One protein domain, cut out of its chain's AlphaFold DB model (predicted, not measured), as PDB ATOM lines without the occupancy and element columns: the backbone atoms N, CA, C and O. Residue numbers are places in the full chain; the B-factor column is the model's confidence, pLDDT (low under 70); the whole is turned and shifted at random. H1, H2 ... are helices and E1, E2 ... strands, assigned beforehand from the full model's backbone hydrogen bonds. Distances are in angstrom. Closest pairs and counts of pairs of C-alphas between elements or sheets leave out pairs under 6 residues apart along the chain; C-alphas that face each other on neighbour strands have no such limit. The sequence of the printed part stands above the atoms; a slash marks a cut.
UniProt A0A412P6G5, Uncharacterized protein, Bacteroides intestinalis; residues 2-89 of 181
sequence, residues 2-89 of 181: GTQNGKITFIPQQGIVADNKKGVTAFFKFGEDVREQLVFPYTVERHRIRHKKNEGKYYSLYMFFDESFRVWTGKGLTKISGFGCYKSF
ATOM      1  N   GLY A   2     -25.883 -18.299  19.373       34.09
ATOM      2  CA  GLY A   2     -26.505 -19.508  19.918       34.09
ATOM      3  C   GLY A   2     -25.695 -20.026  21.100       34.09
ATOM      4  O   GLY A   2     -24.519 -20.338  20.950       34.09
ATOM      5  N   THR A   3     -26.299 -20.089  22.281       41.56
ATOM      6  CA  THR A   3     -25.668 -20.685  23.458       41.56
ATOM      7  C   THR A   3     -25.442 -22.173  23.193       41.56
ATOM      8  O   THR A   3     -26.404 -22.941  23.211       41.56
ATOM      9  N   GLN A   4     -24.199 -22.591  22.939       50.62
ATOM     10  CA  GLN A   4     -23.849 -24.010  22.975       50.62
ATOM     11  C   GLN A   4     -24.153 -24.516  24.385       50.62
ATOM     12  O   GLN A   4     -23.634 -23.972  25.356       50.62
ATOM     13  N   ASN A   5     -25.064 -25.478  24.511       62.78
ATOM     14  CA  ASN A   5     -25.315 -26.157  25.777       62.78
ATOM     15  C   ASN A   5     -24.164 -27.125  26.067       62.78
ATOM     16  O   ASN A   5     -23.494 -27.578  25.140       62.78
ATOM     17  N   GLY A   6     -23.939 -27.415  27.349       78.56
ATOM     18  CA  GLY A   6     -23.034 -28.489  27.748       78.56
ATOM     19  C   GLY A   6     -23.416 -29.815  27.083       78.56
ATOM     20  O   GLY A   6     -24.593 -30.030  26.775       78.56
ATOM     21  N   LYS A   7     -22.428 -30.671  26.822       89.81
ATOM     22  CA  LYS A   7     -22.631 -31.971  26.174       89.81
ATOM     23  C   LYS A   7     -22.716 -33.068  27.223       89.81
ATOM     24  O   LYS A   7     -21.949 -33.072  28.177       89.81
ATOM     25  N   ILE A   8     -23.643 -33.999  27.036       92.81
ATOM     26  CA  ILE A   8     -23.834 -35.137  27.937       92.81
ATOM     27  C   ILE A   8     -23.647 -36.398  27.110       92.81
ATOM     28  O   ILE A   8     -24.487 -36.708  26.271       92.81
ATOM     29  N   THR A   9     -22.552 -37.117  27.320       95.06
ATOM     30  CA  THR A   9     -22.202 -38.317  26.556       95.06
ATOM     31  C   THR A   9     -22.432 -39.557  27.399       95.06
ATOM     32  O   THR A   9     -21.841 -39.710  28.469       95.06
ATOM     33  N   PHE A  10     -23.279 -40.460  26.908       96.06
ATOM     34  CA  PHE A  10     -23.521 -41.744  27.552       96.06
ATOM     35  C   PHE A  10     -22.512 -42.785  27.071       96.06
ATOM     36  O   PHE A  10     -22.369 -43.023  25.869       96.06
ATOM     37  N   ILE A  11     -21.841 -43.426  28.027       93.50
ATOM     38  CA  ILE A  11     -20.905 -44.519  27.789       93.50
ATOM     39  C   ILE A  11     -21.529 -45.789  28.379       93.50
ATOM     40  O   ILE A  11     -21.589 -45.917  29.609       93.50
ATOM     41  N   PRO A  12     -22.011 -46.725  27.537       89.12
ATOM     42  CA  PRO A  12     -22.639 -47.961  27.989       89.12
ATOM     43  C   PRO A  12     -21.845 -48.665  29.079       89.12
ATOM     44  O   PRO A  12     -20.631 -48.801  28.968       89.12
ATOM     45  N   GLN A  13     -22.550 -49.113  30.121       81.69
ATOM     46  CA  GLN A  13     -22.002 -49.853  31.266       81.69
ATOM     47  C   GLN A  13     -20.967 -49.093  32.119       81.69
ATOM     48  O   GLN A  13     -20.578 -49.594  33.169       81.69
ATOM     49  N   GLN A  14     -20.557 -47.882  31.726       87.19
ATOM     50  CA  GLN A  14     -19.600 -47.072  32.480       87.19
ATOM     51  C   GLN A  14     -20.285 -45.902  33.190       87.19
ATOM     52  O   GLN A  14     -20.075 -45.709  34.385       87.19
ATOM     53  N   GLY A  15     -21.128 -45.137  32.487       91.38
ATOM     54  CA  GLY A  15     -21.797 -43.973  33.064       91.38
ATOM     55  C   GLY A  15     -21.995 -42.828  32.075       91.38
ATOM     56  O   GLY A  15     -22.230 -43.046  30.886       91.38
ATOM     57  N   ILE A  16     -21.918 -41.597  32.579       94.12
ATOM     58  CA  ILE A  16     -22.119 -40.373  31.805       94.12
ATOM     59  C   ILE A  16     -20.958 -39.410  32.006       94.12
ATOM     60  O   ILE A  16     -20.600 -39.076  33.135       94.12
ATOM     61  N   VAL A  17     -20.426 -38.916  30.892       92.94
ATOM     62  CA  VAL A  17     -19.519 -37.769  30.856       92.94
ATOM     63  C   VAL A  17     -20.352 -36.521  30.589       92.94
ATOM     64  O   VAL A  17     -21.073 -36.465  29.593       92.94
ATOM     65  N   ALA A  18     -20.275 -35.534  31.473       90.62
ATOM     66  CA  ALA A  18     -20.983 -34.270  31.337       90.62
ATOM     67  C   ALA A  18     -19.983 -33.113  31.248       90.62
ATOM     68  O   ALA A  18     -19.221 -32.860  32.182       90.62
ATOM     69  N   ASP A  19     -20.024 -32.404  30.126       86.81
ATOM     70  CA  ASP A  19     -19.207 -31.232  29.849       86.81
ATOM     71  C   ASP A  19     -20.042 -29.970  30.013       86.81
ATOM     72  O   ASP A  19     -21.134 -29.863  29.449       86.81
ATOM     73  N   ASN A  20     -19.529 -28.969  30.725       76.56
ATOM     74  CA  ASN A  20     -20.167 -27.658  30.765       76.56
ATOM     75  C   ASN A  20     -19.621 -26.714  29.678       76.56
ATOM     76  O   ASN A  20     -18.599 -26.959  29.040       76.56
ATOM     77  N   LYS A  21     -20.291 -25.569  29.497       71.94
ATOM     78  CA  LYS A  21     -19.922 -24.545  28.497       71.94
ATOM     79  C   LYS A  21     -18.520 -23.946  28.691       71.94
ATOM     80  O   LYS A  21     -18.040 -23.245  27.810       71.94
ATOM     81  N   LYS A  22     -17.900 -24.163  29.853       73.06
ATOM     82  CA  LYS A  22     -16.586 -23.633  30.235       73.06
ATOM     83  C   LYS A  22     -15.464 -24.667  30.053       73.06
ATOM     84  O   LYS A  22     -14.350 -24.405  30.488       73.06
ATOM     85  N   GLY A  23     -15.749 -25.819  29.436       71.00
ATOM     86  CA  GLY A  23     -14.763 -26.879  29.195       71.00
ATOM     87  C   GLY A  23     -14.451 -27.732  30.425       71.00
ATOM     88  O   GLY A  23     -13.433 -28.411  30.451       71.00
ATOM     89  N   VAL A  24     -15.301 -27.685  31.455       78.62
ATOM     90  CA  VAL A  24     -15.174 -28.564  32.620       78.62
ATOM     91  C   VAL A  24     -15.894 -29.871  32.332       78.62
ATOM     92  O   VAL A  24     -17.086 -29.846  32.021       78.62
ATOM     93  N   THR A  25     -15.180 -30.978  32.500       86.12
ATOM     94  CA  THR A  25     -15.679 -32.337  32.298       86.12
ATOM     95  C   THR A  25     -15.836 -33.043  33.639       86.12
ATOM     96  O   THR A  25     -14.911 -33.078  34.449       86.12
ATOM     97  N   ALA A  26     -17.009 -33.626  33.859       89.75
ATOM     98  CA  ALA A  26     -17.339 -34.438  35.022       89.75
ATOM     99  C   ALA A  26     -17.727 -35.847  34.573       89.75
ATOM    100  O   ALA A  26     -18.398 -36.009  33.550       89.75
ATOM    101  N   PHE A  27     -17.336 -36.866  35.338       92.88
ATOM    102  CA  PHE A  27     -17.691 -38.250  35.044       92.88
ATOM    103  C   PHE A  27     -18.509 -38.850  36.179       92.88
ATOM    104  O   PHE A  27     -18.079 -38.857  37.327       92.88
ATOM    105  N   PHE A  28     -19.692 -39.352  35.837       93.88
ATOM    106  CA  PHE A  28     -20.649 -39.923  36.771       93.88
ATOM    107  C   PHE A  28     -20.834 -41.401  36.458       93.88
ATOM    108  O   PHE A  28     -21.366 -41.735  35.395       93.88
ATOM    109  N   LYS A  29     -20.453 -42.289  37.381       93.38
ATOM    110  CA  LYS A  29     -20.679 -43.731  37.222       93.38
ATOM    111  C   LYS A  29     -21.822 -44.231  38.090       93.38
ATOM    112  O   LYS A  29     -22.101 -43.712  39.171       93.38
ATOM    113  N   PHE A  30     -22.477 -45.287  37.625       90.62
ATOM    114  CA  PHE A  30     -23.449 -46.009  38.442       90.62
ATOM    115  C   PHE A  30     -22.780 -46.596  39.690       90.62
ATOM    116  O   PHE A  30     -21.671 -47.119  39.617       90.62
ATOM    117  N   GLY A  31     -23.451 -46.517  40.843       89.44
ATOM    118  CA  GLY A  31     -22.935 -47.045  42.112       89.44
ATOM    119  C   GLY A  31     -21.815 -46.218  42.761       89.44
ATOM    120  O   GLY A  31     -21.407 -46.520  43.890       89.44
ATOM    121  N   GLU A  32     -21.339 -45.153  42.120       92.06
ATOM    122  CA  GLU A  32     -20.449 -44.190  42.769       92.06
ATOM    123  C   GLU A  32     -21.224 -43.282  43.724       92.06
ATOM    124  O   GLU A  32     -22.452 -43.154  43.660       92.06
ATOM    125  N   ASP A  33     -20.499 -42.709  44.682       92.06
ATOM    126  CA  ASP A  33     -21.076 -41.757  45.614       92.06
ATOM    127  C   ASP A  33     -21.144 -40.370  44.966       92.06
ATOM    128  O   ASP A  33     -20.127 -39.767  44.638       92.06
ATOM    129  N   VAL A  34     -22.354 -39.834  44.811       91.50
ATOM    130  CA  VAL A  34     -22.592 -38.524  44.187       91.50
ATOM    131  C   VAL A  34     -21.858 -37.383  44.899       91.50
ATOM    132  O   VAL A  34     -21.620 -36.343  44.289       91.50
ATOM    133  N   ARG A  35     -21.469 -37.562  46.175       90.19
ATOM    134  CA  ARG A  35     -20.714 -36.565  46.949       90.19
ATOM    135  C   ARG A  35     -19.374 -36.217  46.313       90.19
ATOM    136  O   ARG A  35     -18.947 -35.073  46.431       90.19
ATOM    137  N   GLU A  36     -18.767 -37.156  45.592       89.56
ATOM    138  CA  GLU A  36     -17.520 -36.941  44.846       89.56
ATOM    139  C   GLU A  36     -17.685 -35.896  43.729       89.56
ATOM    140  O   GLU A  36     -16.723 -35.241  43.340       89.56
ATOM    141  N   GLN A  37     -18.916 -35.680  43.257       89.50
ATOM    142  CA  GLN A  37     -19.237 -34.773  42.155       89.50
ATOM    143  C   GLN A  37     -19.801 -33.422  42.632       89.50
ATOM    144  O   GLN A  37     -20.075 -32.542  41.818       89.50
ATOM    145  N   LEU A  38     -19.946 -33.202  43.946       88.62
ATOM    146  CA  LEU A  38     -20.498 -31.950  44.503       88.62
ATOM    147  C   LEU A  38     -19.522 -30.767  44.454       88.62
ATOM    148  O   LEU A  38     -19.857 -29.672  44.902       88.62
ATOM    149  N   VAL A  39     -18.333 -30.975  43.885       88.12
ATOM    150  CA  VAL A  39     -17.415 -29.901  43.481       88.12
ATOM    151  C   VAL A  39     -17.981 -29.072  42.320       88.12
ATOM    152  O   VAL A  39     -17.584 -27.922  42.133       88.12
ATOM    153  N   PHE A  40     -18.918 -29.631  41.547       86.25
ATOM    154  CA  PHE A  40     -19.613 -28.928  40.471       86.25
ATOM    155  C   PHE A  40     -20.881 -28.241  40.987       86.25
ATOM    156  O   PHE A  40     -21.539 -28.791  41.865       86.25
ATOM    157  N   PRO A  41     -21.283 -27.083  40.427       84.94
ATOM    158  CA  PRO A  41     -22.528 -26.421  40.809       84.94
ATOM    159  C   PRO A  41     -23.747 -27.337  40.644       84.94
ATOM    160  O   PRO A  41     -23.948 -27.922  39.573       84.94
ATOM    161  N   TYR A  42     -24.568 -27.423  41.693       88.81
ATOM    162  CA  TYR A  42     -25.759 -28.266  41.725       88.81
ATOM    163  C   TYR A  42     -26.899 -27.639  42.532       88.81
ATOM    164  O   TYR A  42     -26.676 -26.896  43.487       88.81
ATOM    165  N   THR A  43     -28.121 -28.032  42.183       88.88
ATOM    166  CA  THR A  43     -29.314 -27.910  43.030       88.88
ATOM    167  C   THR A  43     -29.722 -29.309  43.482       88.88
ATOM    168  O   THR A  43     -29.540 -30.275  42.739       88.88
ATOM    169  N   VAL A  44     -30.261 -29.453  44.695       87.31
ATOM    170  CA  VAL A  44     -30.732 -30.747  45.204       87.31
ATOM    171  C   VAL A  44     -32.193 -30.681  45.625       87.31
ATOM    172  O   VAL A  44     -32.593 -29.817  46.403       87.31
ATOM    173  N   GLU A  45     -32.973 -31.645  45.155       84.38
ATOM    174  CA  GLU A  45     -34.333 -31.905  45.616       84.38
ATOM    175  C   GLU A  45     -34.388 -33.260  46.323       84.38
ATOM    176  O   GLU A  45     -33.851 -34.260  45.845       84.38
ATOM    177  N   ARG A  46     -35.038 -33.311  47.489       75.00
ATOM    178  CA  ARG A  46     -35.260 -34.563  48.224       75.00
ATOM    179  C   ARG A  46     -36.697 -35.007  48.026       75.00
ATOM    180  O   ARG A  46     -37.619 -34.376  48.541       75.00
ATOM    181  N   HIS A  47     -36.891 -36.123  47.337       69.50
ATOM    182  CA  HIS A  47     -38.222 -36.669  47.106       69.50
ATOM    183  C   HIS A  47     -38.529 -37.778  48.106       69.50
ATOM    184  O   HIS A  47     -37.766 -38.730  48.269       69.50
ATOM    185  N   ARG A  48     -39.686 -37.665  48.763       60.66
ATOM    186  CA  ARG A  48     -40.257 -38.732  49.590       60.66
ATOM    187  C   ARG A  48     -41.107 -39.633  48.701       60.66
ATOM    188  O   ARG A  48     -42.099 -39.173  48.138       60.66
ATOM    189  N   ILE A  49     -40.771 -40.916  48.613       57.75
ATOM    190  CA  ILE A  49     -41.594 -41.895  47.901       57.75
ATOM    191  C   ILE A  49     -42.876 -42.115  48.719       57.75
ATOM    192  O   ILE A  49     -42.858 -42.744  49.777       57.75
ATOM    193  N   ARG A  50     -44.008 -41.578  48.249       46.47
ATOM    194  CA  ARG A  50     -45.334 -41.810  48.843       46.47
ATOM    195  C   ARG A  50     -45.934 -43.108  48.291       46.47
ATOM    196  O   ARG A  50     -46.815 -43.067  47.445       46.47
ATOM    197  N   HIS A  51     -45.500 -44.265  48.788       47.75
ATOM    198  CA  HIS A  51     -46.270 -45.506  48.630       47.75
ATOM    199  C   HIS A  51     -46.591 -46.107  49.998       47.75
ATOM    200  O   HIS A  51     -45.697 -46.293  50.820       47.75
ATOM    201  N   LYS A  52     -47.873 -46.443  50.218       42.53
ATOM    202  CA  LYS A  52     -48.468 -46.906  51.492       42.53
ATOM    203  C   LYS A  52     -47.808 -48.145  52.132       42.53
ATOM    204  O   LYS A  52     -48.092 -48.423  53.287       42.53
ATOM    205  N   LYS A  53     -46.938 -48.871  51.418       48.78
ATOM    206  CA  LYS A  53     -46.201 -50.053  51.918       48.78
ATOM    207  C   LYS A  53     -44.685 -49.847  52.056       48.78
ATOM    208  O   LYS A  53     -43.983 -50.762  52.458       48.78
ATOM    209  N   ASN A  54     -44.161 -48.674  51.693       44.53
ATOM    210  CA  ASN A  54     -42.730 -48.380  51.744       44.53
ATOM    211  C   ASN A  54     -42.475 -47.275  52.766       44.53
ATOM    212  O   ASN A  54     -42.554 -46.089  52.445       44.53
ATOM    213  N   GLU A  55     -42.155 -47.681  53.990       40.34
ATOM    214  CA  GLU A  55     -41.628 -46.811  55.038       40.34
ATOM    215  C   GLU A  55     -40.521 -45.902  54.475       40.34
ATOM    216  O   GLU A  55     -39.480 -46.374  54.019       40.34
ATOM    217  N   GLY A  56     -40.780 -44.592  54.440       45.56
ATOM    218  CA  GLY A  56     -39.757 -43.542  54.406       45.56
ATOM    219  C   GLY A  56     -38.648 -43.638  53.351       45.56
ATOM    220  O   GLY A  56     -37.541 -43.188  53.627       45.56
ATOM    221  N   LYS A  57     -38.878 -44.201  52.157       52.75
ATOM    222  CA  LYS A  57     -37.832 -44.225  51.120       52.75
ATOM    223  C   LYS A  57     -37.683 -42.826  50.512       52.75
ATOM    224  O   LYS A  57     -38.635 -42.288  49.948       52.75
ATOM    225  N   TYR A  58     -36.494 -42.249  50.640       58.31
ATOM    226  CA  TYR A  58     -36.115 -40.995  49.999       58.31
ATOM    227  C   TYR A  58     -35.138 -41.290  48.860       58.31
ATOM    228  O   TYR A  58     -34.278 -42.160  49.009       58.31
ATOM    229  N   TYR A  59     -35.257 -40.558  47.755       72.94
ATOM    230  CA  TYR A  59     -34.168 -40.394  46.795       72.94
ATOM    231  C   TYR A  59     -33.819 -38.911  46.696       72.94
ATOM    232  O   TYR A  59     -34.684 -38.042  46.864       72.94
ATOM    233  N   SER A  60     -32.544 -38.625  46.457       83.81
ATOM    234  CA  SER A  60     -32.086 -37.272  46.159       83.81
ATOM    235  C   SER A  60     -31.972 -37.125  44.650       83.81
ATOM    236  O   SER A  60     -31.401 -37.990  43.988       83.81
ATOM    237  N   LEU A  61     -32.509 -36.034  44.122       88.00
ATOM    238  CA  LEU A  61     -32.331 -35.602  42.746       88.00
ATOM    239  C   LEU A  61     -31.331 -34.446  42.745       88.00
ATOM    240  O   LEU A  61     -31.628 -33.360  43.236       88.00
ATOM    241  N   TYR A  62     -30.145 -34.694  42.206       90.31
ATOM    242  CA  TYR A  62     -29.116 -33.689  41.991       90.31
ATOM    243  C   TYR A  62     -29.238 -33.161  40.568       90.31
ATOM    244  O   TYR A  62     -29.306 -33.929  39.610       90.31
ATOM    245  N   MET A  63     -29.283 -31.846  40.431       89.06
ATOM    246  CA  MET A  63     -29.439 -31.150  39.163       89.06
ATOM    247  C   MET A  63     -28.179 -30.333  38.913       89.06
ATOM    248  O   MET A  63     -27.971 -29.297  39.538       89.06
ATOM    249  N   PHE A  64     -27.332 -30.827  38.019       88.12
ATOM    250  CA  PHE A  64     -26.067 -30.206  37.647       88.12
ATOM    251  C   PHE A  64     -26.230 -29.341  36.393       88.12
ATOM    252  O   PHE A  64     -27.125 -29.564  35.569       88.12
ATOM    253  N   PHE A  65     -25.319 -28.376  36.234       82.25
ATOM    254  CA  PHE A  65     -25.166 -27.560  35.023       82.25
ATOM    255  C   PHE A  65     -26.473 -26.880  34.580       82.25
ATOM    256  O   PHE A  65     -26.992 -27.161  33.498       82.25
ATOM    257  N   ASP A  66     -27.023 -26.004  35.424       74.50
ATOM    258  CA  ASP A  66     -28.289 -25.292  35.176       74.50
ATOM    259  C   ASP A  66     -29.459 -26.252  34.877       74.50
ATOM    260  O   ASP A  66     -30.223 -26.070  33.927       74.50
ATOM    261  N   GLU A  67     -29.546 -27.335  35.659       75.00
ATOM    262  CA  GLU A  67     -30.567 -28.394  35.567       75.00
ATOM    263  C   GLU A  67     -30.599 -29.177  34.247       75.00
ATOM    264  O   GLU A  67     -31.519 -29.966  34.000       75.00
ATOM    265  N   SER A  68     -29.591 -28.992  33.393       77.44
ATOM    266  CA  SER A  68     -29.494 -29.687  32.109       77.44
ATOM    267  C   SER A  68     -29.185 -31.177  32.259       77.44
ATOM    268  O   SER A  68     -29.577 -31.968  31.391       77.44
ATOM    269  N   PHE A  69     -28.540 -31.549  33.369       88.31
ATOM    270  CA  PHE A  69     -28.176 -32.914  33.711       88.31
ATOM    271  C   PHE A  69     -28.682 -33.276  35.105       88.31
ATOM    272  O   PHE A  69     -28.375 -32.600  36.088       88.31
ATOM    273  N   ARG A  70     -29.465 -34.351  35.198       90.31
ATOM    274  CA  ARG A  70     -30.056 -34.802  36.457       90.31
ATOM    275  C   ARG A  70     -29.511 -36.160  36.854       90.31
ATOM    276  O   ARG A  70     -29.406 -37.048  36.017       90.31
ATOM    277  N   VAL A  71     -29.229 -36.323  38.135       92.12
ATOM    278  CA  VAL A  71     -28.698 -37.548  38.730       92.12
ATOM    279  C   VAL A  71     -29.581 -37.894  39.917       92.12
ATOM    280  O   VAL A  71     -29.719 -37.080  40.829       92.12
ATOM    281  N   TRP A  72     -30.187 -39.077  39.928       90.00
ATOM    282  CA  TRP A  72     -30.886 -39.567  41.116       90.00
ATOM    283  C   TRP A  72     -30.108 -40.684  41.794       90.00
ATOM    284  O   TRP A  72     -29.357 -41.439  41.165       90.00
ATOM    285  N   THR A  73     -30.283 -40.760  43.108       88.44
ATOM    286  CA  THR A  73     -29.621 -41.750  43.949       88.44
ATOM    287  C   THR A  73     -30.560 -42.863  44.388       88.44
ATOM    288  O   THR A  73     -31.765 -42.673  44.554       88.44
ATOM    289  N   GLY A  74     -29.986 -44.044  44.598       76.69
ATOM    290  CA  GLY A  74     -30.691 -45.214  45.094       76.69
ATOM    291  C   GLY A  74     -31.005 -45.139  46.592       76.69
ATOM    292  O   GLY A  74     -30.731 -44.158  47.293       76.69
ATOM    293  N   LYS A  75     -31.564 -46.238  47.110       63.75
ATOM    294  CA  LYS A  75     -31.878 -46.415  48.535       63.75
ATOM    295  C   LYS A  75     -30.585 -46.267  49.360       63.75
ATOM    296  O   LYS A  75     -29.683 -47.084  49.224       63.75
ATOM    297  N   GLY A  76     -30.491 -45.220  50.183       63.41
ATOM    298  CA  GLY A  76     -29.243 -44.824  50.863       63.41
ATOM    299  C   GLY A  76     -28.724 -43.426  50.487       63.41
ATOM    300  O   GLY A  76     -27.724 -42.985  51.037       63.41
ATOM    301  N   LEU A  77     -29.433 -42.710  49.601       70.50
ATOM    302  CA  LEU A  77     -29.321 -41.275  49.285       70.50
ATOM    303  C   LEU A  77     -28.062 -40.774  48.575       70.50
ATOM    304  O   LEU A  77     -28.133 -39.686  48.003       70.50
ATOM    305  N   THR A  78     -26.956 -41.517  48.553       82.06
ATOM    306  CA  THR A  78     -25.708 -41.023  47.936       82.06
ATOM    307  C   THR A  78     -25.273 -41.792  46.696       82.06
ATOM    308  O   THR A  78     -24.590 -41.235  45.843       82.06
ATOM    309  N   LYS A  79     -25.683 -43.054  46.553       90.94
ATOM    310  CA  LYS A  79     -25.246 -43.915  45.450       90.94
ATOM    311  C   LYS A  79     -26.021 -43.630  44.174       90.94
ATOM    312  O   LYS A  79     -27.242 -43.749  44.179       90.94
ATOM    313  N   ILE A  80     -25.324 -43.267  43.102       92.00
ATOM    314  CA  ILE A  80     -25.929 -42.938  41.807       92.00
ATOM    315  C   ILE A  80     -26.648 -44.168  41.245       92.00
ATOM    316  O   ILE A  80     -26.038 -45.232  41.108       92.00
ATOM    317  N   SER A  81     -27.932 -44.024  40.910       90.00
ATOM    318  CA  SER A  81     -28.740 -45.111  40.342       90.00
ATOM    319  C   SER A  81     -29.348 -44.793  38.981       90.00
ATOM    320  O   SER A  81     -29.772 -45.720  38.302       90.00
ATOM    321  N   GLY A  82     -29.358 -43.532  38.545       91.88
ATOM    322  CA  GLY A  82     -29.783 -43.188  37.193       91.88
ATOM    323  C   GLY A  82     -29.690 -41.711  36.858       91.88
ATOM    324  O   GLY A  82     -29.290 -40.879  37.680       91.88
ATOM    325  N   PHE A  83     -30.022 -41.417  35.603       92.75
ATOM    326  CA  PHE A  83     -29.718 -40.147  34.960       92.75
ATOM    327  C   PHE A  83     -30.859 -39.623  34.094       92.75
ATOM    328  O   PHE A  83     -31.485 -40.378  33.350       92.75
ATOM    329  N   GLY A  84     -31.086 -38.311  34.137       91.31
ATOM    330  CA  GLY A  84     -32.067 -37.614  33.310       91.31
ATOM    331  C   GLY A  84     -31.420 -36.553  32.431       91.31
ATOM    332  O   GLY A  84     -30.763 -35.638  32.932       91.31
ATOM    333  N   CYS A  85     -31.649 -36.656  31.124       90.94
ATOM    334  CA  CYS A  85     -30.981 -35.847  30.110       90.94
ATOM    335  C   CYS A  85     -32.020 -35.107  29.254       90.94
ATOM    336  O   CYS A  85     -32.784 -35.727  28.513       90.94
ATOM    337  N   TYR A  86     -32.057 -33.773  29.367       87.56
ATOM    338  CA  TYR A  86     -33.118 -32.928  28.780       87.56
ATOM    339  C   TYR A  86     -32.620 -31.970  27.694       87.56
ATOM    340  O   TYR A  86     -33.412 -31.436  26.916       87.56
ATOM    341  N   LYS A  87     -31.316 -31.676  27.681       88.69
ATOM    342  CA  LYS A  87     -30.711 -30.671  26.789       88.69
ATOM    343  C   LYS A  87     -29.676 -31.251  25.832       88.69
ATOM    344  O   LYS A  87     -29.485 -30.673  24.769       88.69
ATOM    345  N   SER A  88     -29.036 -32.352  26.213       92.44
ATOM    346  CA  SER A  88     -28.072 -33.100  25.409       92.44
ATOM    347  C   SER A  88     -28.109 -34.567  25.833       92.44
ATOM    348  O   SER A  88     -28.353 -34.859  27.005       92.44
ATOM    349  N   PHE A  89     -27.924 -35.473  24.883       95.00
ATOM    350  CA  PHE A  89     -27.664 -36.889  25.095       95.00
ATOM    351  C   PHE A  89     -26.958 -37.439  23.854       95.00
ATOM    352  O   PHE A  89     -27.587 -37.717  22.832       95.00
TER     353      PHE A  89
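Overview. This is residues 2 to 89 of the 181 residues of an uncharacterized protein of Bacteroides intestinalis (UniProt A0A412P6G5). Two antiparallel sheets make a small, loosely formed sandwich, in which the three-stranded sheet E1 E2 E3 is only partly face to face with the strongly twisted four-stranded sheet, on its E6 and E7 side. The hairpin E4 and E5 runs on away from the smaller sheet to the turn around Lys 53, and the short helix H1 lies on the chain's way from one sheet to the other. The printed part has 88 residues, with named elements in the order E1 E2 E3 H1 E4 E5 E6 E7, and its class is mostly strand. The whole is compact, with a radius of gyration of the C-alphas of 13.7 A, yet elongated in outline, spanning 47 by 26 by 22 A.

Arrangement. Begin with the larger sheet, a meander, each strand the antiparallel neighbour of the one before: E4, residues 42 to 48, E5, residues 58 to 64, E6, residues 69 to 73, and E7, residues 80 to 85. Look across E4 and E5 for N 45 and O 61, 2.9 A apart and within hydrogen-bond range. Across E5 and E6, N 62 and O 71 are within range at 2.8 A; across E6 and E7, N 70 and O 84 at 2.9 A. Next find the second meander, E1, residues 7 to 11, E2, residues 15 to 19, and E3, residues 25 to 29. Here N 9 and O 17 are within range at 2.8 A, and N 18 and O 26 at 2.8 A. The two sheets form a sandwich, two sheets face to face: the facing parts are 10.8 A centre to centre, with strands at 33 degrees to each other. The closest C-alphas of E3 and E7 are those of Lys 29 and Ile 80, 7.0 A apart. E2 and E7 are near each other, while E4 and E5 are apart from E1, E2 and E3. H1, residues 34 to 37, only grazes both sheets; it is too short for any O i to N i+4 pair, and its one O i to N i+3 pair is within range.

Along the chain. Find C-alpha 42 at (-25.759, -28.266, 41.725); from there E4 runs 19.5 A, and E5 returns over 19.2 A. E6 measures 13.6 A and E7 14.6 A, ending at C-alpha 85, (-30.981, -35.847, 30.110). E1 starts at C-alpha 7, (-22.631, -31.971, 26.174), and spans 12.8 A; E2 and E3 span 13.4 A each, and H1 5.4 A.

Size, cuts and confidence. The C-alphas of Gly 2 and Lys 53, the two farthest apart, are 48.4 A from each other. The printed part has no cut and no long link. Mean pLDDT of the printed part is 79.8; look for values under 70 at residues 2 to 5, 47 to 58, and 75 to 76.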